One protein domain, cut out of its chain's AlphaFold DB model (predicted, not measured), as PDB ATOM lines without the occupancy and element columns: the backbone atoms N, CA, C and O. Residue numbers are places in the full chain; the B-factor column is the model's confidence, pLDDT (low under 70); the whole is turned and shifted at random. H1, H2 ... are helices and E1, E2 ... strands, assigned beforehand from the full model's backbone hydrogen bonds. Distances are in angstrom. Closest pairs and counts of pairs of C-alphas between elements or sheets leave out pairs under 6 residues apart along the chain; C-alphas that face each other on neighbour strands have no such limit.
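This is residues 31 to 190 of the 209 residues of the protein "Type IX secretion system membrane protein PorP/SprF" of Flavobacteriales bacterium (UniProt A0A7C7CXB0). Nine strands laid side by side in chain order make one large sheet, curled like part of a barrel but left open, with edge strands E1 and E9 apart. Two long links lie at opposite ends of its length, residues 63 to 78 and 124 to 134, and the tiny helix H1 lies off the sheet in the stretch between E8 and E9. The 160 printed residues hold, in order, E1 to E8, H1 and E9; the sheet order is E1 E2 E3 E4 E5 E6 E7 E8 E9, antiparallel throughout, and the class is mostly strand. The whole is loose, with a radius of gyration of the C-alphas of 19.5 A, and elongated, spanning 63 by 39 by 25 A.

Start at edge strand E1, residues 34 to 42; beside it is E2, residues 53 to 62, where N 36 and O 59 are 2.8 A apart, within hydrogen-bond range. E3, residues 79 to 89, is next, with N 58 and O 83 at 2.8 A. Then comes E4, residues 95 to 106, with N 82 and O 103 at 2.9 A. E5, residues 109 to 123, follows at 163 degrees to E4, with N 102 and O 113 at 2.8 A. E6, residues 135 to 144, is the antiparallel neighbour of E5, and across this pair N 118 of E5 and O 139 of E6 are 2.8 A apart. E7, residues 148 to 157, is the antiparallel neighbour of E6, and across this pair N 138 of E6 and O 154 of E7 are 2.7 A apart. E8, residues 160 to 166, is the neighbour of E7, with N 155 of E7 and O 162 of E8 2.8 A apart, and it ends the meander E1 to E8, each strand the antiparallel neighbour of the one before. H1, residues 174 to 177, is not on the sheet; it is too short for an O i to N i+4 pair, and its one O i to N i+3 pair is within range. Edge strand E9, residues 183 to 189, is antiparallel to E8, with N 163 and O 186 at 2.9 A. From edge to edge the strands' lines turn by 71 degrees and the way across the sheet by 128 degrees; the sheet is twisted.

Find C-alpha 34 at (16.245, -34.486, 32.559), where E1 begins its 27.5 A. E3 is 33.2 A long and E4 36.5 A. E5, the longest strand, runs 43.1 A from C-alpha 109 at (7.255, -21.026, 44.255). E9 ends at C-alpha 189, (38.578, -22.515, 36.445).

The two C-alphas farthest apart, those of Ile 73 and Tyr 128, are 63.3 A apart. The printed part has no cut, and the links E2 to E3 and E5 to E6 are long. Look for pLDDT under 70 at residues 43 to 49, 69 to 75, 124 to 133 and 172 to 180; the mean of the printed part is 83.4.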
ATOM      1  N   ASP A  31      16.086 -40.244  42.653       89.06
ATOM      2  CA  ASP A  31      15.621 -39.007  42.042       89.06
ATOM      3  C   ASP A  31      16.069 -38.953  40.581       89.06
ATOM      4  O   ASP A  31      17.211 -39.294  40.263       89.06
ATOM      5  N   PHE A  32      15.157 -38.561  39.696       91.88
ATOM      6  CA  PHE A  32      15.410 -38.486  38.263       91.88
ATOM      7  C   PHE A  32      15.164 -37.073  37.745       91.88
ATOM      8  O   PHE A  32      14.120 -36.467  37.995       91.88
ATOM      9  N   SER A  33      16.111 -36.580  36.953       94.44
ATOM     10  CA  SER A  33      16.044 -35.289  36.278       94.44
ATOM     11  C   SER A  33      16.427 -35.431  34.808       94.44
ATOM     12  O   SER A  33      17.087 -36.390  34.396       94.44
ATOM     13  N   GLY A  34      15.974 -34.489  33.990       96.19
ATOM     14  CA  GLY A  34      16.245 -34.486  32.559       96.19
ATOM     15  C   GLY A  34      16.099 -33.094  31.967       96.19
ATOM     16  O   GLY A  34      15.338 -32.272  32.470       96.19
ATOM     17  N   GLY A  35      16.821 -32.820  30.884       96.06
ATOM     18  CA  GLY A  35      16.777 -31.521  30.223       96.06
ATOM     19  C   GLY A  35      17.310 -31.548  28.798       96.06
ATOM     20  O   GLY A  35      17.954 -32.505  28.367       96.06
ATOM     21  N   LEU A  36      17.016 -30.478  28.068       97.12
ATOM     22  CA  LEU A  36      17.459 -30.224  26.705       97.12
ATOM     23  C   LEU A  36      18.127 -28.855  26.652       97.12
ATOM     24  O   LEU A  36      17.607 -27.881  27.190       97.12
ATOM     25  N   SER A  37      19.262 -28.774  25.962       95.12
ATOM     26  CA  SER A  37      19.958 -27.515  25.715       95.12
ATOM     27  C   SER A  37      20.286 -27.379  24.234       95.12
ATOM     28  O   SER A  37      20.801 -28.301  23.600       95.12
ATOM     29  N   TRP A  38      19.970 -26.211  23.688       94.62
ATOM     30  CA  TRP A  38      20.332 -25.774  22.355       94.62
ATOM     31  C   TRP A  38      21.381 -24.673  22.444       94.62
ATOM     32  O   TRP A  38      21.321 -23.788  23.298       94.62
ATOM     33  N   ARG A  39      22.341 -24.710  21.522       91.81
ATOM     34  CA  ARG A  39      23.405 -23.721  21.439       91.81
ATOM     35  C   ARG A  39      23.720 -23.407  19.987       91.81
ATOM     36  O   ARG A  39      23.946 -24.306  19.181       91.81
ATOM     37  N   TYR A  40      23.794 -22.121  19.681       90.69
ATOM     38  CA  TYR A  40      24.182 -21.594  18.385       90.69
ATOM     39  C   TYR A  40      25.368 -20.648  18.534       90.69
ATOM     40  O   TYR A  40      25.474 -19.909  19.508       90.69
ATOM     41  N   GLY A  41      26.279 -20.664  17.567       86.50
ATOM     42  CA  GLY A  41      27.470 -19.826  17.591       86.50
ATOM     43  C   GLY A  41      27.945 -19.492  16.188       86.50
ATOM     44  O   GLY A  41      28.192 -20.387  15.381       86.50
ATOM     45  N   LYS A  42      28.117 -18.199  15.921       81.31
ATOM     46  CA  LYS A  42      28.724 -17.649  14.712       81.31
ATOM     47  C   LYS A  42      30.086 -17.049  15.069       81.31
ATOM     48  O   LYS A  42      30.192 -16.132  15.886       81.31
ATOM     49  N   GLY A  43      31.142 -17.611  14.482       65.94
ATOM     50  CA  GLY A  43      32.505 -17.090  14.608       65.94
ATOM     51  C   GLY A  43      32.636 -15.694  13.990       65.94
ATOM     52  O   GLY A  43      31.876 -15.350  13.084       65.94
ATOM     53  N   GLY A  44      33.584 -14.904  14.494       62.03
ATOM     54  CA  GLY A  44      33.857 -13.576  13.952       62.03
ATOM     55  C   GLY A  44      34.435 -13.626  12.534       62.03
ATOM     56  O   GLY A  44      35.142 -14.575  12.185       62.03
ATOM     57  N   THR A  45      34.111 -12.633  11.705       58.12
ATOM     58  CA  THR A  45      34.516 -12.590  10.287       58.12
ATOM     59  C   THR A  45      36.006 -12.309  10.099       58.12
ATOM     60  O   THR A  45      36.605 -12.827   9.159       58.12
ATOM     61  N   ASN A  46      36.619 -11.543  11.004       53.22
ATOM     62  CA  ASN A  46      38.044 -11.228  11.017       53.22
ATOM     63  C   ASN A  46      38.638 -11.416  12.417       53.22
ATOM     64  O   ASN A  46      37.966 -11.247  13.428       53.22
ATOM     65  N   ILE A  47      39.942 -11.700  12.481       50.88
ATOM     66  CA  ILE A  47      40.677 -11.885  13.747       50.88
ATOM     67  C   ILE A  47      40.635 -10.616  14.624       50.88
ATOM     68  O   ILE A  47      40.697 -10.732  15.842       50.88
ATOM     69  N   SER A  48      40.487  -9.429  14.020       56.28
ATOM     70  CA  SER A  48      40.360  -8.151  14.738       56.28
ATOM     71  C   SER A  48      38.924  -7.634  14.863       56.28
ATOM     72  O   SER A  48      38.721  -6.559  15.427       56.28
ATOM     73  N   SER A  49      37.923  -8.318  14.294       62.41
ATOM     74  CA  SER A  49      36.531  -7.907  14.468       62.41
ATOM     75  C   SER A  49      35.942  -8.656  15.653       62.41
ATOM     76  O   SER A  49      35.789  -9.872  15.632       62.41
ATOM     77  N   ASN A  50      35.584  -7.927  16.705       74.69
ATOM     78  CA  ASN A  50      34.801  -8.472  17.808       74.69
ATOM     79  C   ASN A  50      33.318  -8.619  17.407       74.69
ATOM     80  O   ASN A  50      32.442  -7.973  17.963       74.69
ATOM     81  N   ASP A  51      33.032  -9.418  16.381       81.12
ATOM     82  CA  ASP A  51      31.689  -9.675  15.836       81.12
ATOM     83  C   ASP A  51      31.191 -11.093  16.163       81.12
ATOM     84  O   ASP A  51      30.347 -11.654  15.462       81.12
ATOM     85  N   HIS A  52      31.726 -11.687  17.232       83.06
ATOM     86  CA  HIS A  52      31.310 -13.007  17.686       83.06
ATOM     87  C   HIS A  52      29.893 -12.963  18.257       83.06
ATOM     88  O   HIS A  52      29.594 -12.152  19.131       83.06
ATOM     89  N   PHE A  53      29.045 -13.884  17.810       88.38
ATOM     90  CA  PHE A  53      27.716 -14.080  18.368       88.38
ATOM     91  C   PHE A  53      27.553 -15.531  18.796       88.38
ATOM     92  O   PHE A  53      27.827 -16.442  18.015       88.38
ATOM     93  N   SER A  54      27.053 -15.765  20.001       90.44
ATOM     94  CA  SER A  54      26.550 -17.077  20.398       90.44
ATOM     95  C   SER A  54      25.304 -16.928  21.245       90.44
ATOM     96  O   SER A  54      25.167 -15.942  21.952       90.44
ATOM     97  N   ALA A  55      24.408 -17.899  21.181       93.62
ATOM     98  CA  ALA A  55      23.208 -17.946  21.994       93.62
ATOM     99  C   ALA A  55      22.994 -19.370  22.492       93.62
ATOM    100  O   ALA A  55      23.331 -20.338  21.802       93.62
ATOM    101  N   ASN A  56      22.429 -19.497  23.678       94.88
ATOM    102  CA  ASN A  56      22.031 -20.759  24.271       94.88
ATOM    103  C   ASN A  56      20.623 -20.636  24.837       94.88
ATOM    104  O   ASN A  56      20.212 -19.588  25.324       94.88
ATOM    105  N   LEU A  57      19.889 -21.734  24.760       97.00
ATOM    106  CA  LEU A  57      18.574 -21.890  25.358       97.00
ATOM    107  C   LEU A  57      18.512 -23.285  25.956       97.00
ATOM    108  O   LEU A  57      19.023 -24.234  25.362       97.00
ATOM    109  N   GLY A  58      17.898 -23.433  27.117       96.88
ATOM    110  CA  GLY A  58      17.740 -24.733  27.739       96.88
ATOM    111  C   GLY A  58      16.493 -24.815  28.591       96.88
ATOM    112  O   GLY A  58      16.012 -23.817  29.124       96.88
ATOM    113  N   ILE A  59      15.975 -26.031  28.684       97.50
ATOM    114  CA  ILE A  59      14.871 -26.398  29.557       97.50
ATOM    115  C   ILE A  59      15.263 -27.657  30.325       97.50
ATOM    116  O   ILE A  59      15.864 -28.570  29.757       97.50
ATOM    117  N   ALA A  60      14.928 -27.728  31.601       96.69
ATOM    118  CA  ALA A  60      15.157 -28.897  32.434       96.69
ATOM    119  C   ALA A  60      13.997 -29.098  33.406       96.69
ATOM    120  O   ALA A  60      13.278 -28.162  33.756       96.69
ATOM    121  N   VAL A  61      13.815 -30.347  33.815       95.62
ATOM    122  CA  VAL A  61      12.871 -30.756  34.845       95.62
ATOM    123  C   VAL A  61      13.632 -31.605  35.850       95.62
ATOM    124  O   VAL A  61      14.202 -32.641  35.493       95.62
ATOM    125  N   TYR A  62      13.630 -31.168  37.101       92.88
ATOM    126  CA  TYR A  62      14.152 -31.921  38.233       92.88
ATOM    127  C   TYR A  62      13.011 -32.585  38.999       92.88
ATOM    128  O   TYR A  62      11.844 -32.188  38.895       92.88
ATOM    129  N   HIS A  63      13.356 -33.626  39.751       91.44
ATOM    130  CA  HIS A  63      12.411 -34.381  40.566       91.44
ATOM    131  C   HIS A  63      11.233 -34.955  39.776       91.44
ATOM    132  O   HIS A  63      10.093 -34.934  40.237       91.44
ATOM    133  N   ILE A  64      11.490 -35.487  38.574       87.38
ATOM    134  CA  ILE A  64      10.460 -36.006  37.653       87.38
ATOM    135  C   ILE A  64       9.559 -37.030  38.351       87.38
ATOM    136  O   ILE A  64       8.344 -37.028  38.149       87.38
ATOM    137  N   ASN A  65      10.155 -37.889  39.180       87.00
ATOM    138  CA  ASN A  65       9.468 -38.934  39.930       87.00
ATOM    139  C   ASN A  65       8.891 -38.465  41.278       87.00
ATOM    140  O   ASN A  65       8.391 -39.313  42.012       87.00
ATOM    141  N   ALA A  66       8.964 -37.162  41.583       82.25
ATOM    142  CA  ALA A  66       8.430 -36.508  42.781       82.25
ATOM    143  C   ALA A  66       8.629 -37.353  44.054       82.25
ATOM    144  O   ALA A  66       7.651 -37.839  44.635       82.25
ATOM    145  N   PRO A  67       9.890 -37.619  44.453       79.56
ATOM    146  CA  PRO A  67      10.162 -38.513  45.565       79.56
ATOM    147  C   PRO A  67       9.559 -37.962  46.861       79.56
ATOM    148  O   PRO A  67       9.567 -36.760  47.127       79.56
ATOM    149  N   LYS A  68       9.038 -38.868  47.688       74.00
ATOM    150  CA  LYS A  68       8.561 -38.539  49.033       74.00
ATOM    151  C   LYS A  68       9.763 -38.234  49.915       74.00
ATOM    152  O   LYS A  68      10.654 -39.068  50.013       74.00
ATOM    153  N   GLN A  69       9.817 -37.078  50.561       69.19
ATOM    154  CA  GLN A  69      10.808 -36.868  51.616       69.19
ATOM    155  C   GLN A  69      10.250 -37.427  52.924       69.19
ATOM    156  O   GLN A  69       9.051 -37.403  53.146       69.19
ATOM    157  N   LYS A  70      11.093 -38.014  53.775       61.00
ATOM    158  CA  LYS A  70      10.621 -38.696  54.994       61.00
ATOM    159  C   LYS A  70      10.386 -37.745  56.176       61.00
ATOM    160  O   LYS A  70       9.715 -38.115  57.131       61.00
ATOM    161  N   PHE A  71      10.952 -36.540  56.106       59.34
ATOM    162  CA  PHE A  71      10.823 -35.501  57.133       59.34
ATOM    163  C   PHE A  71       9.614 -34.588  56.919       59.34
ATOM    164  O   PHE A  71       9.296 -33.802  57.805       59.34
ATOM    165  N   ASP A  72       8.945 -34.715  55.776       56.22
ATOM    166  CA  ASP A  72       7.755 -33.952  55.437       56.22
ATOM    167  C   ASP A  72       6.675 -34.913  54.917       56.22
ATOM    168  O   ASP A  72       6.981 -35.949  54.330       56.22
ATOM    169  N   ILE A  73       5.401 -34.618  55.162       59.62
ATOM    170  CA  ILE A  73       4.293 -35.448  54.644       59.62
ATOM    171  C   ILE A  73       4.110 -35.190  53.135       59.62
ATOM    172  O   ILE A  73       3.470 -35.973  52.425       59.62
ATOM    173  N   GLU A  74       4.705 -34.110  52.628       64.25
ATOM    174  CA  GLU A  74       4.566 -33.655  51.255       64.25
ATOM    175  C   GLU A  74       5.594 -34.273  50.292       64.25
ATOM    176  O   GLU A  74       6.751 -34.553  50.619       64.25
ATOM    177  N   ASN A  75       5.151 -34.510  49.053       69.62
ATOM    178  CA  ASN A  75       6.048 -34.927  47.979       69.62
ATOM    179  C   ASN A  75       6.957 -33.755  47.600       69.62
ATOM    180  O   ASN A  75       6.499 -32.613  47.529       69.62
ATOM    181  N   LEU A  76       8.207 -34.048  47.239       79.19
ATOM    182  CA  LEU A  76       9.073 -33.030  46.666       79.19
ATOM    183  C   LEU A  76       8.477 -32.540  45.343       79.19
ATOM    184  O   LEU A  76       8.228 -33.323  44.418       79.19
ATOM    185  N   HIS A  77       8.221 -31.237  45.267       84.62
ATOM    186  CA  HIS A  77       7.654 -30.628  44.079       84.62
ATOM    187  C   HIS A  77       8.645 -30.709  42.915       84.62
ATOM    188  O   HIS A  77       9.839 -30.441  43.068       84.62
ATOM    189  N   ARG A  78       8.116 -31.041  41.731       90.25
ATOM    190  CA  ARG A  78       8.852 -30.939  40.467       90.25
ATOM    191  C   ARG A  78       9.326 -29.508  40.272       90.25
ATOM    192  O   ARG A  78       8.530 -28.581  40.417       90.25
ATOM    193  N   GLU A  79      10.588 -29.369  39.900       93.50
ATOM    194  CA  GLU A  79      11.193 -28.084  39.578       93.50
ATOM    195  C   GLU A  79      11.403 -27.993  38.067       93.50
ATOM    196  O   GLU A  79      12.050 -28.843  37.454       93.50
ATOM    197  N   PHE A  80      10.831 -26.959  37.464       95.94
ATOM    198  CA  PHE A  80      11.001 -26.618  36.063       95.94
ATOM    199  C   PHE A  80      11.997 -25.476  35.946       95.94
ATOM    200  O   PHE A  80      11.837 -24.439  36.586       95.94
ATOM    201  N   VAL A  81      12.990 -25.658  35.081       97.19
ATOM    202  CA  VAL A  81      14.038 -24.674  34.823       97.19
ATOM    203  C   VAL A  81      14.040 -24.331  33.349       97.19
ATOM    204  O   VAL A  81      14.120 -25.213  32.497       97.19
ATOM    205  N   ILE A  82      13.978 -23.045  33.037       97.81
ATOM    206  CA  ILE A  82      14.161 -22.514  31.689       97.81
ATOM    207  C   ILE A  82      15.263 -21.474  31.774       97.81
ATOM    208  O   ILE A  82      15.211 -20.580  32.612       97.81
ATOM    209  N   HIS A  83      16.263 -21.569  30.909       97.69
ATOM    210  CA  HIS A  83      17.342 -20.595  30.876       97.69
ATOM    211  C   HIS A  83      17.713 -20.219  29.450       97.69
ATOM    212  O   HIS A  83      17.512 -20.981  28.500       97.69
ATOM    213  N   GLY A  84      18.271 -19.027  29.298       97.50
ATOM    214  CA  GLY A  84      18.673 -18.518  28.004       97.50
ATOM    215  C   GLY A  84      19.676 -17.394  28.126       97.50
ATOM    216  O   GLY A  84      19.545 -16.526  28.983       97.50
ATOM    217  N   GLY A  85      20.662 -17.397  27.245       96.88
ATOM    218  CA  GLY A  85      21.727 -16.415  27.235       96.88
ATOM    219  C   GLY A  85      22.193 -16.101  25.827       96.88
ATOM    220  O   GLY A  85      21.921 -16.815  24.855       96.88
ATOM    221  N   ALA A  86      22.906 -14.990  25.716       94.19
ATOM    222  CA  ALA A  86      23.662 -14.689  24.521       94.19
ATOM    223  C   ALA A  86      25.018 -14.084  24.868       94.19
ATOM    224  O   ALA A  86      25.206 -13.447  25.895       94.19
ATOM    225  N   TYR A  87      25.958 -14.254  23.952       93.25
ATOM    226  CA  TYR A  87      27.186 -13.495  23.860       93.25
ATOM    227  C   TYR A  87      27.106 -12.678  22.580       93.25
ATOM    228  O   TYR A  87      26.981 -13.239  21.488       93.25
ATOM    229  N   ILE A  88      27.202 -11.363  22.709       92.75
ATOM    230  CA  ILE A  88      27.093 -10.432  21.590       92.75
ATOM    231  C   ILE A  88      28.341  -9.553  21.587       92.75
ATOM    232  O   ILE A  88      28.452  -8.607  22.363       92.75
ATOM    233  N   GLY A  89      29.300  -9.871  20.721       90.56
ATOM    234  CA  GLY A  89      30.456  -9.019  20.460       90.56
ATOM    235  C   GLY A  89      30.041  -7.761  19.701       90.56
ATOM    236  O   GLY A  89      29.320  -7.836  18.701       90.56
ATOM    237  N   ILE A  90      30.492  -6.596  20.169       89.00
ATOM    238  CA  ILE A  90      30.274  -5.329  19.474       89.00
ATOM    239  C   ILE A  90      31.415  -5.127  18.477       89.00
ATOM    240  O   ILE A  90      32.569  -4.887  18.851       89.00
ATOM    241  N   LYS A  91      31.066  -5.194  17.187       85.44
ATOM    242  CA  LYS A  91      32.008  -5.103  16.066       85.44
ATOM    243  C   LYS A  91      32.941  -3.894  16.212       85.44
ATOM    244  O   LYS A  91      32.490  -2.784  16.472       85.44
ATOM    245  N   ASN A  92      34.234  -4.121  15.966       83.69
ATOM    246  CA  ASN A  92      35.308  -3.118  16.028       83.69
ATOM    247  C   ASN A  92      35.510  -2.459  17.410       83.69
ATOM    248  O   ASN A  92      36.060  -1.363  17.491       83.69
ATOM    249  N   THR A  93      35.092  -3.111  18.496       85.19
ATOM    250  CA  THR A  93      35.350  -2.660  19.871       85.19
ATOM    251  C   THR A  93      35.784  -3.837  20.738       85.19
ATOM    252  O   THR A  93      35.474  -4.977  20.413       85.19
ATOM    253  N   SER A  94      36.404  -3.590  21.889       86.75
ATOM    254  CA  SER A  94      36.715  -4.653  22.862       86.75
ATOM    255  C   SER A  94      35.546  -4.991  23.802       86.75
ATOM    256  O   SER A  94      35.732  -5.707  24.791       86.75
ATOM    257  N   LEU A  95      34.345  -4.475  23.509       90.62
ATOM    258  CA  LEU A  95      33.139  -4.628  24.320       90.62
ATOM    259  C   LEU A  95      32.252  -5.766  23.818       90.62
ATOM    260  O   LEU A  95      32.041  -5.939  22.621       90.62
ATOM    261  N   SER A  96      31.689  -6.535  24.739       93.06
ATOM    262  CA  SER A  96      30.654  -7.526  24.439       93.06
ATOM    263  C   SER A  96      29.529  -7.431  25.461       93.06
ATOM    264  O   SER A  96      29.771  -7.097  26.617       93.06
ATOM    265  N   VAL A  97      28.307  -7.730  25.037       95.38
ATOM    266  CA  VAL A  97      27.117  -7.754  25.893       95.38
ATOM    267  C   VAL A  97      26.691  -9.198  26.094       95.38
ATOM    268  O   VAL A  97      26.655  -9.978  25.141       95.38
ATOM    269  N   LEU A  98      26.390  -9.549  27.338       96.25
ATOM    270  CA  LEU A  98      26.030 -10.894  27.748       96.25
ATOM    271  C   LEU A  98      24.697 -10.868  28.503       96.25
ATOM    272  O   LEU A  98      24.711 -10.870  29.735       96.25
ATOM    273  N   PRO A  99      23.553 -10.764  27.804       97.50
ATOM    274  CA  PRO A  99      22.253 -10.895  28.445       97.50
ATOM    275  C   PRO A  99      22.000 -12.348  28.858       97.50
ATOM    276  O   PRO A  99      22.417 -13.282  28.166       97.50
ATOM    277  N   TYR A 100      21.275 -12.530  29.956       97.38
ATOM    278  CA  TYR A 100      20.895 -13.836  30.471       97.38
ATOM    279  C   TYR A 100      19.555 -13.776  31.209       97.38
ATOM    280  O   TYR A 100      19.228 -12.791  31.879       97.38
ATOM    281  N   VAL A 101      18.784 -14.848  31.088       97.75
ATOM    282  CA  VAL A 101      17.520 -15.065  31.783       97.75
ATOM    283  C   VAL A 101      17.470 -16.487  32.331       97.75
ATOM    284  O   VAL A 101      17.899 -17.439  31.678       97.75
ATOM    285  N   LEU A 102      16.924 -16.622  33.532       97.38
ATOM    286  CA  LEU A 102      16.672 -17.879  34.220       97.38
ATOM    287  C   LEU A 102      15.286 -17.807  34.856       97.38
ATOM    288  O   LEU A 102      14.971 -16.856  35.561       97.38
ATOM    289  N   MET A 103      14.462 -18.812  34.602       97.19
ATOM    290  CA  MET A 103      13.139 -18.976  35.184       97.19
ATOM    291  C   MET A 103      13.102 -20.328  35.883       97.19
ATOM    292  O   MET A 103      13.410 -21.351  35.271       97.19
ATOM    293  N   LEU A 104      12.725 -20.313  37.152       96.38
ATOM    294  CA  LEU A 104      12.596 -21.472  38.018       96.38
ATOM    295  C   LEU A 104      11.154 -21.525  38.518       96.38
ATOM    296  O   LEU A 104      10.578 -20.505  38.898       96.38
ATOM    297  N   SER A 105      10.551 -22.705  38.517       95.31
ATOM    298  CA  SER A 105       9.235 -22.919  39.115       95.31
ATOM    299  C   SER A 105       9.205 -24.258  39.827       95.31
ATOM    300  O   SER A 105       9.404 -25.297  39.200       95.31
ATOM    301  N   GLN A 106       8.942 -24.228  41.129       91.69
ATOM    302  CA  GLN A 106       8.871 -25.403  41.981       91.69
ATOM    303  C   GLN A 106       7.633 -25.322  42.875       91.69
ATOM    304  O   GLN A 106       7.578 -24.560  43.840       91.69
ATOM    305  N   GLY A 107       6.612 -26.117  42.551       87.81
ATOM    306  CA  GLY A 107       5.338 -26.082  43.274       87.81
ATOM    307  C   GLY A 107       4.700 -24.681  43.236       87.81
ATOM    308  O   GLY A 107       4.527 -24.146  42.140       87.81
ATOM    309  N   PRO A 108       4.334 -24.078  44.385       87.12
ATOM    310  CA  PRO A 108       3.791 -22.718  44.440       87.12
ATOM    311  C   PRO A 108       4.860 -21.621  44.300       87.12
ATOM    312  O   PRO A 108       4.508 -20.448  44.187       87.12
ATOM    313  N   LEU A 109       6.149 -21.974  44.335       89.44
ATOM    314  CA  LEU A 109       7.255 -21.026  44.255       89.44
ATOM    315  C   LEU A 109       7.667 -20.815  42.796       89.44
ATOM    316  O   LEU A 109       7.799 -21.762  42.015       89.44
ATOM    317  N   SER A 110       7.897 -19.560  42.427       92.94
ATOM    318  CA  SER A 110       8.434 -19.189  41.121       92.94
ATOM    319  C   SER A 110       9.457 -18.082  41.276       92.94
ATOM    320  O   SER A 110       9.189 -17.093  41.957       92.94
ATOM    321  N   GLU A 111      10.580 -18.218  40.589       93.81
ATOM    322  CA  GLU A 111      11.652 -17.236  40.585       93.81
ATOM    323  C   GLU A 111      12.063 -16.930  39.148       93.81
ATOM    324  O   GLU A 111      12.225 -17.824  38.317       93.81
ATOM    325  N   VAL A 112      12.238 -15.647  38.839       96.00
ATOM    326  CA  VAL A 112      12.730 -15.206  37.535       96.00
ATOM    327  C   VAL A 112      13.896 -14.262  37.751       96.00
ATOM    328  O   VAL A 112      13.729 -13.186  38.319       96.00
ATOM    329  N   ASN A 113      15.064 -14.652  37.257       96.25
ATOM    330  CA  ASN A 113      16.260 -13.830  37.214       96.25
ATOM    331  C   ASN A 113      16.490 -13.355  35.784       96.25
ATOM    332  O   ASN A 113      16.570 -14.154  34.851       96.25
ATOM    333  N   VAL A 114      16.622 -12.048  35.598       97.19
ATOM    334  CA  VAL A 114      16.908 -11.434  34.300       97.19
ATOM    335  C   VAL A 114      18.004 -10.401  34.457       97.19
ATOM    336  O   VAL A 114      18.006  -9.617  35.399       97.19
ATOM    337  N   GLY A 115      18.955 -10.374  33.536       96.75
ATOM    338  CA  GLY A 115      20.001  -9.368  33.574       96.75
ATOM    339  C   GLY A 115      21.061  -9.597  32.528       96.75
ATOM    340  O   GLY A 115      20.817 -10.194  31.480       96.75
ATOM    341  N   GLY A 116      22.251  -9.101  32.813       96.94
ATOM    342  CA  GLY A 116      23.379  -9.323  31.938       96.94
ATOM    343  C   GLY A 116      24.629  -8.592  32.369       96.94
ATOM    344  O   GLY A 116      24.623  -7.738  33.256       96.94
ATOM    345  N   LEU A 117      25.715  -8.940  31.691       97.19
ATOM    346  CA  LEU A 117      27.038  -8.392  31.934       97.19
ATOM    347  C   LEU A 117      27.578  -7.731  30.668       97.19
ATOM    348  O   LEU A 117      27.420  -8.229  29.555       97.19
ATOM    349  N   LEU A 118      28.277  -6.621  30.846       96.19
ATOM    350  CA  LEU A 118      29.154  -6.035  29.849       96.19
ATOM    351  C   LEU A 118      30.560  -6.569  30.075       96.19
ATOM    352  O   LEU A 118      31.132  -6.382  31.145       96.19
ATOM    353  N   ARG A 119      31.128  -7.211  29.059       93.56
ATOM    354  CA  ARG A 119      32.522  -7.650  29.038       93.56
ATOM    355  C   ARG A 119      33.372  -6.610  28.329       93.56
ATOM    356  O   ARG A 119      33.137  -6.319  27.160       93.56
ATOM    357  N   TYR A 120      34.411  -6.134  28.994       91.12
ATOM    358  CA  TYR A 120      35.474  -5.331  28.413       91.12
ATOM    359  C   TYR A 120      36.773  -6.137  28.364       91.12
ATOM    360  O   TYR A 120      37.308  -6.556  29.393       91.12
ATOM    361  N   SER A 121      37.276  -6.365  27.156       87.56
ATOM    362  CA  SER A 121      38.524  -7.096  26.926       87.56
ATOM    363  C   SER A 121      39.697  -6.123  27.062       87.56
ATOM    364  O   SER A 121      39.857  -5.235  26.234       87.56
ATOM    365  N   ILE A 122      40.507  -6.266  28.114       82.06
ATOM    366  CA  ILE A 122      41.655  -5.376  28.378       82.06
ATOM    367  C   ILE A 122      42.831  -5.750  27.474       82.06
ATOM    368  O   ILE A 122      43.557  -4.891  26.975       82.06
ATOM    369  N   ARG A 123      43.040  -7.054  27.282       71.12
ATOM    370  CA  ARG A 123      44.075  -7.594  26.402       71.12
ATOM    371  C   ARG A 123      43.500  -8.746  25.607       71.12
ATOM    372  O   ARG A 123      43.203  -9.793  26.177       71.12
ATOM    373  N   GLU A 124      43.374  -8.540  24.303       60.81
ATOM    374  CA  GLU A 124      43.003  -9.580  23.349       60.81
ATOM    375  C   GLU A 124      44.244 -10.414  22.993       60.81
ATOM    376  O   GLU A 124      45.350  -9.885  22.844       60.81
ATOM    377  N   GLU A 125      44.090 -11.736  22.925       53.62
ATOM    378  CA  GLU A 125      45.189 -12.658  22.637       53.62
ATOM    379  C   GLU A 125      45.822 -12.353  21.266       53.62
ATOM    380  O   GLU A 125      45.175 -12.461  20.223       53.62
ATOM    381  N   SER A 126      47.123 -12.042  21.240       46.72
ATOM    382  CA  SER A 126      47.889 -12.108  19.995       46.72
ATOM    383  C   SER A 126      48.279 -13.563  19.751       46.72
ATOM    384  O   SER A 126      49.154 -14.115  20.423       46.72
ATOM    385  N   LYS A 127      47.613 -14.182  18.771       45.28
ATOM    386  CA  LYS A 127      47.703 -15.601  18.367       45.28
ATOM    387  C   LYS A 127      49.128 -16.105  18.050       45.28
ATOM    388  O   LYS A 127      49.313 -17.295  17.822       45.28
ATOM    389  N   TYR A 128      50.125 -15.217  18.007       43.97
ATOM    390  CA  TYR A 128      51.479 -15.506  17.532       43.97
ATOM    391  C   TYR A 128      52.504 -15.868  18.612       43.97
ATOM    392  O   TYR A 128      53.475 -16.543  18.282       43.97
ATOM    393  N   THR A 129      52.340 -15.458  19.875       44.59
ATOM    394  CA  THR A 129      53.438 -15.598  20.857       44.59
ATOM    395  C   THR A 129      53.156 -16.554  22.009       44.59
ATOM    396  O   THR A 129      54.101 -16.993  22.648       44.59
ATOM    397  N   GLY A 130      51.902 -16.916  22.308       42.91
ATOM    398  CA  GLY A 130      51.588 -17.842  23.413       42.91
ATOM    399  C   GLY A 130      51.974 -17.343  24.821       42.91
ATOM    400  O   GLY A 130      51.754 -18.055  25.799       42.91
ATOM    401  N   PHE A 131      52.512 -16.123  24.935       38.97
ATOM    402  CA  PHE A 131      52.919 -15.477  26.189       38.97
ATOM    403  C   PHE A 131      51.853 -14.529  26.758       38.97
ATOM    404  O   PHE A 131      51.951 -14.108  27.911       38.97
ATOM    405  N   LEU A 132      50.829 -14.177  25.975       49.47
ATOM    406  CA  LEU A 132      49.817 -13.199  26.370       49.47
ATOM    407  C   LEU A 132      48.589 -13.898  26.958       49.47
ATOM    408  O   LEU A 132      47.860 -14.598  26.265       49.47
ATOM    409  N   LYS A 133      48.371 -13.696  28.258       60.06
ATOM    410  CA  LYS A 133      47.174 -14.149  28.972       60.06
ATOM    411  C   LYS A 133      46.024 -13.185  28.667       60.06
ATOM    412  O   LYS A 133      46.116 -12.011  29.029       60.06
ATOM    413  N   GLU A 134      44.968 -13.663  28.005       70.69
ATOM    414  CA  GLU A 134      43.744 -12.876  27.793       70.69
ATOM    415  C   GLU A 134      43.187 -12.420  29.146       70.69
ATOM    416  O   GLU A 134      43.167 -13.190  30.112       70.69
ATOM    417  N   THR A 135      42.816 -11.142  29.228       84.00
ATOM    418  CA  THR A 135      42.298 -10.517  30.448       84.00
ATOM    419  C   THR A 135      41.057  -9.708  30.113       84.00
ATOM    420  O   THR A 135      41.083  -8.890  29.186       84.00
ATOM    421  N   ALA A 136      39.987  -9.908  30.875       89.38
ATOM    422  CA  ALA A 136      38.732  -9.195  30.699       89.38
ATOM    423  C   ALA A 136      38.091  -8.843  32.043       89.38
ATOM    424  O   ALA A 136      38.248  -9.551  33.036       89.38
ATOM    425  N   VAL A 137      37.342  -7.747  32.047       92.88
ATOM    426  CA  VAL A 137      36.487  -7.333  33.161       92.88
ATOM    427  C   VAL A 137      35.044  -7.432  32.705       92.88
ATOM    428  O   VAL A 137      34.710  -7.042  31.591       92.88
ATOM    429  N   PHE A 138      34.194  -7.952  33.572       95.31
ATOM    430  CA  PHE A 138      32.762  -8.039  33.390       95.31
ATOM    431  C   PHE A 138      32.099  -7.191  34.464       95.31
ATOM    432  O   PHE A 138      32.474  -7.272  35.633       95.31
ATOM    433  N   ILE A 139      31.119  -6.395  34.070       97.06
ATOM    434  CA  ILE A 139      30.326  -5.573  34.978       97.06
ATOM    435  C   ILE A 139      28.871  -5.601  34.539       97.06
ATOM    436  O   ILE A 139      28.575  -5.497  33.351       97.06
ATOM    437  N   GLY A 140      27.958  -5.732  35.483       96.50
ATOM    438  CA  GLY A 140      26.535  -5.645  35.202       96.50
ATOM    439  C   GLY A 140      25.719  -6.021  36.418       96.50
ATOM    440  O   GLY A 140      26.185  -5.905  37.553       96.50
ATOM    441  N   SER A 141      24.492  -6.453  36.183       96.25
ATOM    442  CA  SER A 141      23.599  -6.856  37.255       96.25
ATOM    443  C   SER A 141      22.556  -7.845  36.771       96.25
ATOM    444  O   SER A 141      22.247  -7.934  35.577       96.25
ATOM    445  N   TYR A 142      21.998  -8.568  37.733       95.94
ATOM    446  CA  TYR A 142      20.791  -9.359  37.565       95.94
ATOM    447  C   TYR A 142      19.679  -8.796  38.437       95.94
ATOM    448  O   TYR A 142      19.926  -8.110  39.422       95.94
ATOM    449  N   VAL A 143      18.443  -9.057  38.052       94.69
ATOM    450  CA  VAL A 143      17.249  -8.704  38.805       94.69
ATOM    451  C   VAL A 143      16.468  -9.984  39.013       94.69
ATOM    452  O   VAL A 143      16.040 -10.613  38.044       94.69
ATOM    453  N   ARG A 144      16.278 -10.340  40.279       92.62
ATOM    454  CA  ARG A 144      15.353 -11.373  40.718       92.62
ATOM    455  C   ARG A 144      13.999 -10.711  40.903       92.62
ATOM    456  O   ARG A 144      13.809  -9.905  41.817       92.62
ATOM    457  N   ILE A 145      13.091 -10.955  39.964       90.94
ATOM    458  CA  ILE A 145      11.817 -10.239  39.875       90.94
ATOM    459  C   ILE A 145      11.041 -10.409  41.182       90.94
ATOM    460  O   ILE A 145      10.708 -11.523  41.570       90.94
ATOM    461  N   GLY A 146      10.738  -9.282  41.828       86.25
ATOM    462  CA  GLY A 146       9.985  -9.250  43.080       86.25
ATOM    463  C   GLY A 146      10.814  -9.468  44.347       86.25
ATOM    464  O   GLY A 146      10.226  -9.420  45.422       86.25
ATOM    465  N   ASP A 147      12.136  -9.651  44.244       86.69
ATOM    466  CA  ASP A 147      12.990  -9.944  45.400       86.69
ATOM    467  C   ASP A 147      14.220  -9.036  45.502       86.69
ATOM    468  O   ASP A 147      14.285  -8.222  46.422       86.69
ATOM    469  N   ALA A 148      15.161  -9.105  44.549       89.88
ATOM    470  CA  ALA A 148      16.477  -8.476  44.688       89.88
ATOM    471  C   ALA A 148      17.093  -7.966  43.371       89.88
ATOM    472  O   ALA A 148      16.798  -8.459  42.281       89.88
ATOM    473  N   ILE A 149      18.004  -6.995  43.476       92.75
ATOM    474  CA  ILE A 149      18.933  -6.587  42.414       92.75
ATOM    475  C   ILE A 149      20.337  -7.036  42.811       92.75
ATOM    476  O   ILE A 149      20.789  -6.767  43.916       92.75
ATOM    477  N   ILE A 150      21.044  -7.666  41.881       94.12
ATOM    478  CA  ILE A 150      22.307  -8.366  42.105       94.12
ATOM    479  C   ILE A 150      23.396  -7.724  41.235       94.12
ATOM    480  O   ILE A 150      23.694  -8.225  40.143       94.12
ATOM    481  N   PRO A 151      23.976  -6.571  41.624       95.31
ATOM    482  CA  PRO A 151      25.187  -6.062  40.990       95.31
ATOM    483  C   PRO A 151      26.302  -7.107  41.026       95.31
ATOM    484  O   PRO A 151      26.530  -7.765  42.037       95.31
ATOM    485  N   THR A 152      27.002  -7.251  39.905       96.38
ATOM    486  CA  THR A 152      28.040  -8.262  39.707       96.38
ATOM    487  C   THR A 152      29.243  -7.658  38.992       96.38
ATOM    488  O   THR A 152      29.110  -6.998  37.955       96.38
ATOM    489  N   VAL A 153      30.437  -7.934  39.511       96.69
ATOM    490  CA  VAL A 153      31.717  -7.643  38.857       96.69
ATOM    491  C   VAL A 153      32.529  -8.926  38.796       96.69
ATOM    492  O   VAL A 153      32.644  -9.640  39.785       96.69
ATOM    493  N   MET A 154      33.121  -9.228  37.647       94.69
ATOM    494  CA  MET A 154      33.976 -10.401  37.490       94.69
ATOM    495  C   MET A 154      35.239 -10.053  36.712       94.69
ATOM    496  O   MET A 154      35.205  -9.355  35.704       94.69
ATOM    497  N   PHE A 155      36.370 -10.557  37.184       92.75
ATOM    498  CA  PHE A 155      37.666 -10.431  36.542       92.75
ATOM    499  C   PHE A 155      38.095 -11.788  35.999       92.75
ATOM    500  O   PHE A 155      38.127 -12.774  36.730       92.75
ATOM    501  N   GLU A 156      38.440 -11.843  34.719       89.31
ATOM    502  CA  GLU A 156      38.890 -13.049  34.032       89.31
ATOM    503  C   GLU A 156      40.339 -12.877  33.583       89.31
ATOM    504  O   GLU A 156      40.686 -11.885  32.943       89.31
ATOM    505  N   MET A 157      41.179 -13.864  33.894       86.25
ATOM    506  CA  MET A 157      42.571 -13.932  33.470       86.25
ATOM    507  C   MET A 157      42.932 -15.366  33.067       86.25
ATOM    508  O   MET A 157      43.061 -16.266  33.902       86.25
ATOM    509  N   ALA A 158      43.167 -15.564  31.769       82.31
ATOM    510  CA  ALA A 158      43.440 -16.861  31.153       82.31
ATOM    511  C   ALA A 158      42.390 -17.932  31.515       82.31
ATOM    512  O   ALA A 158      41.269 -17.901  31.021       82.31
ATOM    513  N   ASN A 159      42.767 -18.906  32.344       83.06
ATOM    514  CA  ASN A 159      41.926 -20.032  32.742       83.06
ATOM    515  C   ASN A 159      41.070 -19.743  33.981       83.06
ATOM    516  O   ASN A 159      40.237 -20.576  34.331       83.06
ATOM    517  N   TYR A 160      41.309 -18.620  34.657       86.88
ATOM    518  CA  TYR A 160      40.684 -18.276  35.927       86.88
ATOM    519  C   TYR A 160      39.723 -17.105  35.755       86.88
ATOM    520  O   TYR A 160      40.020 -16.164  35.020       86.88
ATOM    521  N   ALA A 161      38.612 -17.124  36.482       90.50
ATOM    522  CA  ALA A 161      37.816 -15.931  36.725       90.50
ATOM    523  C   ALA A 161      37.422 -15.849  38.200       90.50
ATOM    524  O   ALA A 161      37.140 -16.873  38.819       90.50
ATOM    525  N   ILE A 162      37.423 -14.641  38.750       94.00
ATOM    526  CA  ILE A 162      36.974 -14.340  40.111       94.00
ATOM    527  C   ILE A 162      35.841 -13.329  39.996       94.00
ATOM    528  O   ILE A 162      36.014 -12.296  39.351       94.00
ATOM    529  N   GLY A 163      34.693 -13.631  40.590       94.31
ATOM    530  CA  GLY A 163      33.520 -12.764  40.596       94.31
ATOM    531  C   GLY A 163      33.097 -12.376  42.004       94.31
ATOM    532  O   GLY A 163      33.287 -13.137  42.949       94.31
ATOM    533  N   LEU A 164      32.518 -11.190  42.111       95.94
ATOM    534  CA  LEU A 164      31.873 -10.657  43.300       95.94
ATOM    535  C   LEU A 164      30.453 -10.233  42.924       95.94
ATOM    536  O   LEU A 164      30.270  -9.509  41.938       95.94
ATOM    537  N   SER A 165      29.475 -10.662  43.712       94.19
ATOM    538  CA  SER A 165      28.070 -10.261  43.607       94.19
ATOM    539  C   SER A 165      27.528  -9.864  44.975       94.19
ATOM    540  O   SER A 165      28.074 -10.256  46.008       94.19
ATOM    541  N   TYR A 166      26.493  -9.029  44.990       91.50
ATOM    542  CA  TYR A 166      25.839  -8.609  46.227       91.50
ATOM    543  C   TYR A 166      24.327  -8.530  46.035       91.50
ATOM    544  O   TYR A 166      23.869  -7.794  45.168       91.50
ATOM    545  N   ASP A 167      23.562  -9.255  46.845       87.75
ATOM    546  CA  ASP A 167      22.103  -9.366  46.708       87.75
ATOM    547  C   ASP A 167      21.362  -8.215  47.402       87.75
ATOM    548  O   ASP A 167      21.085  -8.266  48.592       87.75
ATOM    549  N   ILE A 168      20.995  -7.157  46.683       88.31
ATOM    550  CA  ILE A 168      20.250  -6.031  47.264       88.31
ATOM    551  C   ILE A 168      18.752  -6.341  47.245       88.31
ATOM    552  O   ILE A 168      18.116  -6.224  46.196       88.31
ATOM    553  N   ASN A 169      18.174  -6.686  48.396       86.56
ATOM    554  CA  ASN A 169      16.735  -6.939  48.527       86.56
ATOM    555  C   ASN A 169      15.914  -5.660  48.269       86.56
ATOM    556  O   ASN A 169      16.112  -4.637  48.925       86.56
ATOM    557  N   ILE A 170      14.972  -5.732  47.327       78.38
ATOM    558  CA  ILE A 170      14.043  -4.660  46.933       78.38
ATOM    559  C   ILE A 170      12.590  -4.929  47.362       78.38
ATOM    560  O   ILE A 170      11.739  -4.054  47.205       78.38
ATOM    561  N   SER A 171      12.284  -6.122  47.881       70.38
ATOM    562  CA  SER A 171      10.934  -6.506  48.314       70.38
ATOM    563  C   SER A 171      10.501  -5.820  49.624       70.38
ATOM    564  O   SER A 171      11.307  -5.252  50.365       70.38
ATOM    565  N   SER A 172       9.200  -5.874  49.938       56.44
ATOM    566  CA  SER A 172       8.602  -5.299  51.160       56.44
ATOM    567  C   SER A 172       9.099  -5.934  52.469       56.44
ATOM    568  O   SER A 172       8.827  -5.400  53.540       56.44
ATOM    569  N   LEU A 173       9.884  -7.018  52.407       53.09
ATOM    570  CA  LEU A 173      10.655  -7.536  53.545       53.09
ATOM    571  C   LEU A 173      11.921  -6.703  53.853       53.09
ATOM    572  O   LEU A 173      12.626  -6.993  54.823       53.09
ATOM    573  N   SER A 174      12.215  -5.649  53.081       52.28
ATOM    574  CA  SER A 174      13.326  -4.728  53.364       52.28
ATOM    575  C   SER A 174      13.163  -3.950  54.676       52.28
ATOM    576  O   SER A 174      14.177  -3.561  55.254       52.28
ATOM    577  N   GLU A 175      11.944  -3.812  55.221       49.75
ATOM    578  CA  GLU A 175      11.733  -3.219  56.555       49.75
ATOM    579  C   GLU A 175      12.319  -4.081  57.691       49.75
ATOM    580  O   GLU A 175      12.716  -3.539  58.720       49.75
ATOM    581  N   ALA A 176      12.461  -5.400  57.501       53.19
ATOM    582  CA  ALA A 176      13.058  -6.294  58.498       53.19
ATOM    583  C   ALA A 176      14.582  -6.474  58.330       53.19
ATOM    584  O   ALA A 176      15.265  -6.808  59.298       53.19
ATOM    585  N   SER A 177      15.131  -6.244  57.127       52.41
ATOM    586  CA  SER A 177      16.558  -6.461  56.813       52.41
ATOM    587  C   SER A 177      17.357  -5.188  56.515       52.41
ATOM    588  O   SER A 177      18.576  -5.267  56.388       52.41
ATOM    589  N   SER A 178      16.719  -4.015  56.407       57.94
ATOM    590  CA  SER A 178      17.344  -2.753  55.955       57.94
ATOM    591  C   SER A 178      18.020  -2.839  54.575       57.94
ATOM    592  O   SER A 178      18.988  -2.128  54.316       57.94
ATOM    593  N   GLY A 179      17.556  -3.731  53.692       56.41
ATOM    594  CA  GLY A 179      18.204  -3.968  52.394       56.41
ATOM    595  C   GLY A 179      19.557  -4.687  52.501       56.41
ATOM    596  O   GLY A 179      20.334  -4.671  51.545       56.41
ATOM    597  N   ASN A 180      19.858  -5.308  53.650       61.59
ATOM    598  CA  ASN A 180      21.062  -6.113  53.815       61.59
ATOM    599  C   ASN A 180      20.974  -7.370  52.948       61.59
ATOM    600  O   ASN A 180      20.054  -8.181  53.081       61.59
ATOM    601  N   GLY A 181      21.955  -7.483  52.066       70.12
ATOM    602  CA  GLY A 181      22.175  -8.604  51.179       70.12
ATOM    603  C   GLY A 181      23.224  -9.573  51.683       70.12
ATOM    604  O   GLY A 181      23.833  -9.374  52.735       70.12
ATOM    605  N   GLY A 182      23.489 -10.593  50.873       81.81
ATOM    606  CA  GLY A 182      24.674 -11.434  50.993       81.81
ATOM    607  C   GLY A 182      25.760 -10.978  50.023       81.81
ATOM    608  O   GLY A 182      25.482 -10.780  48.842       81.81
ATOM    609  N   LEU A 183      26.998 -10.818  50.508       88.25
ATOM    610  CA  LEU A 183      28.170 -10.753  49.632       88.25
ATOM    611  C   LEU A 183      28.522 -12.169  49.187       88.25
ATOM    612  O   LEU A 183      28.785 -13.038  50.019       88.25
ATOM    613  N   GLU A 184      28.613 -12.362  47.882       91.06
ATOM    614  CA  GLU A 184      28.981 -13.629  47.275       91.06
ATOM    615  C   GLU A 184      30.306 -13.513  46.523       91.06
ATOM    616  O   GLU A 184      30.620 -12.499  45.892       91.06
ATOM    617  N   VAL A 185      31.090 -14.589  46.578       92.56
ATOM    618  CA  VAL A 185      32.377 -14.702  45.891       92.56
ATOM    619  C   VAL A 185      32.353 -15.954  45.028       92.56
ATOM    620  O   VAL A 185      32.084 -17.049  45.519       92.56
ATOM    621  N   SER A 186      32.680 -15.810  43.746       92.69
ATOM    622  CA  SER A 186      32.769 -16.921  42.799       92.69
ATOM    623  C   SER A 186      34.190 -17.094  42.273       92.69
ATOM    624  O   SER A 186      34.903 -16.128  42.002       92.69
ATOM    625  N   LEU A 187      34.603 -18.351  42.106       92.25
ATOM    626  CA  LEU A 187      35.855 -18.734  41.462       92.25
ATOM    627  C   LEU A 187      35.542 -19.719  40.339       92.25
ATOM    628  O   LEU A 187      34.911 -20.751  40.558       92.25
ATOM    629  N   ARG A 188      36.033 -19.422  39.140       90.38
ATOM    630  CA  ARG A 188      35.899 -20.279  37.964       90.38
ATOM    631  C   ARG A 188      37.268 -20.686  37.453       90.38
ATOM    632  O   ARG A 188      38.145 -19.842  37.292       90.38
ATOM    633  N   PHE A 189      37.412 -21.966  37.127       88.62
ATOM    634  CA  PHE A 189      38.578 -22.515  36.445       88.62
ATOM    635  C   PHE A 189      38.138 -23.349  35.238       88.62
ATOM    636  O   PHE A 189      37.257 -24.196  35.359       88.62
ATOM    637  N   ILE A 190      38.744 -23.115  34.073       80.38
ATOM    638  CA  ILE A 190      38.418 -23.823  32.826       80.38
ATOM    639  C   ILE A 190      39.699 -24.395  32.216       80.38
ATOM    640  O   ILE A 190      40.668 -23.665  32.025       80.38
TER     641      ILE A 190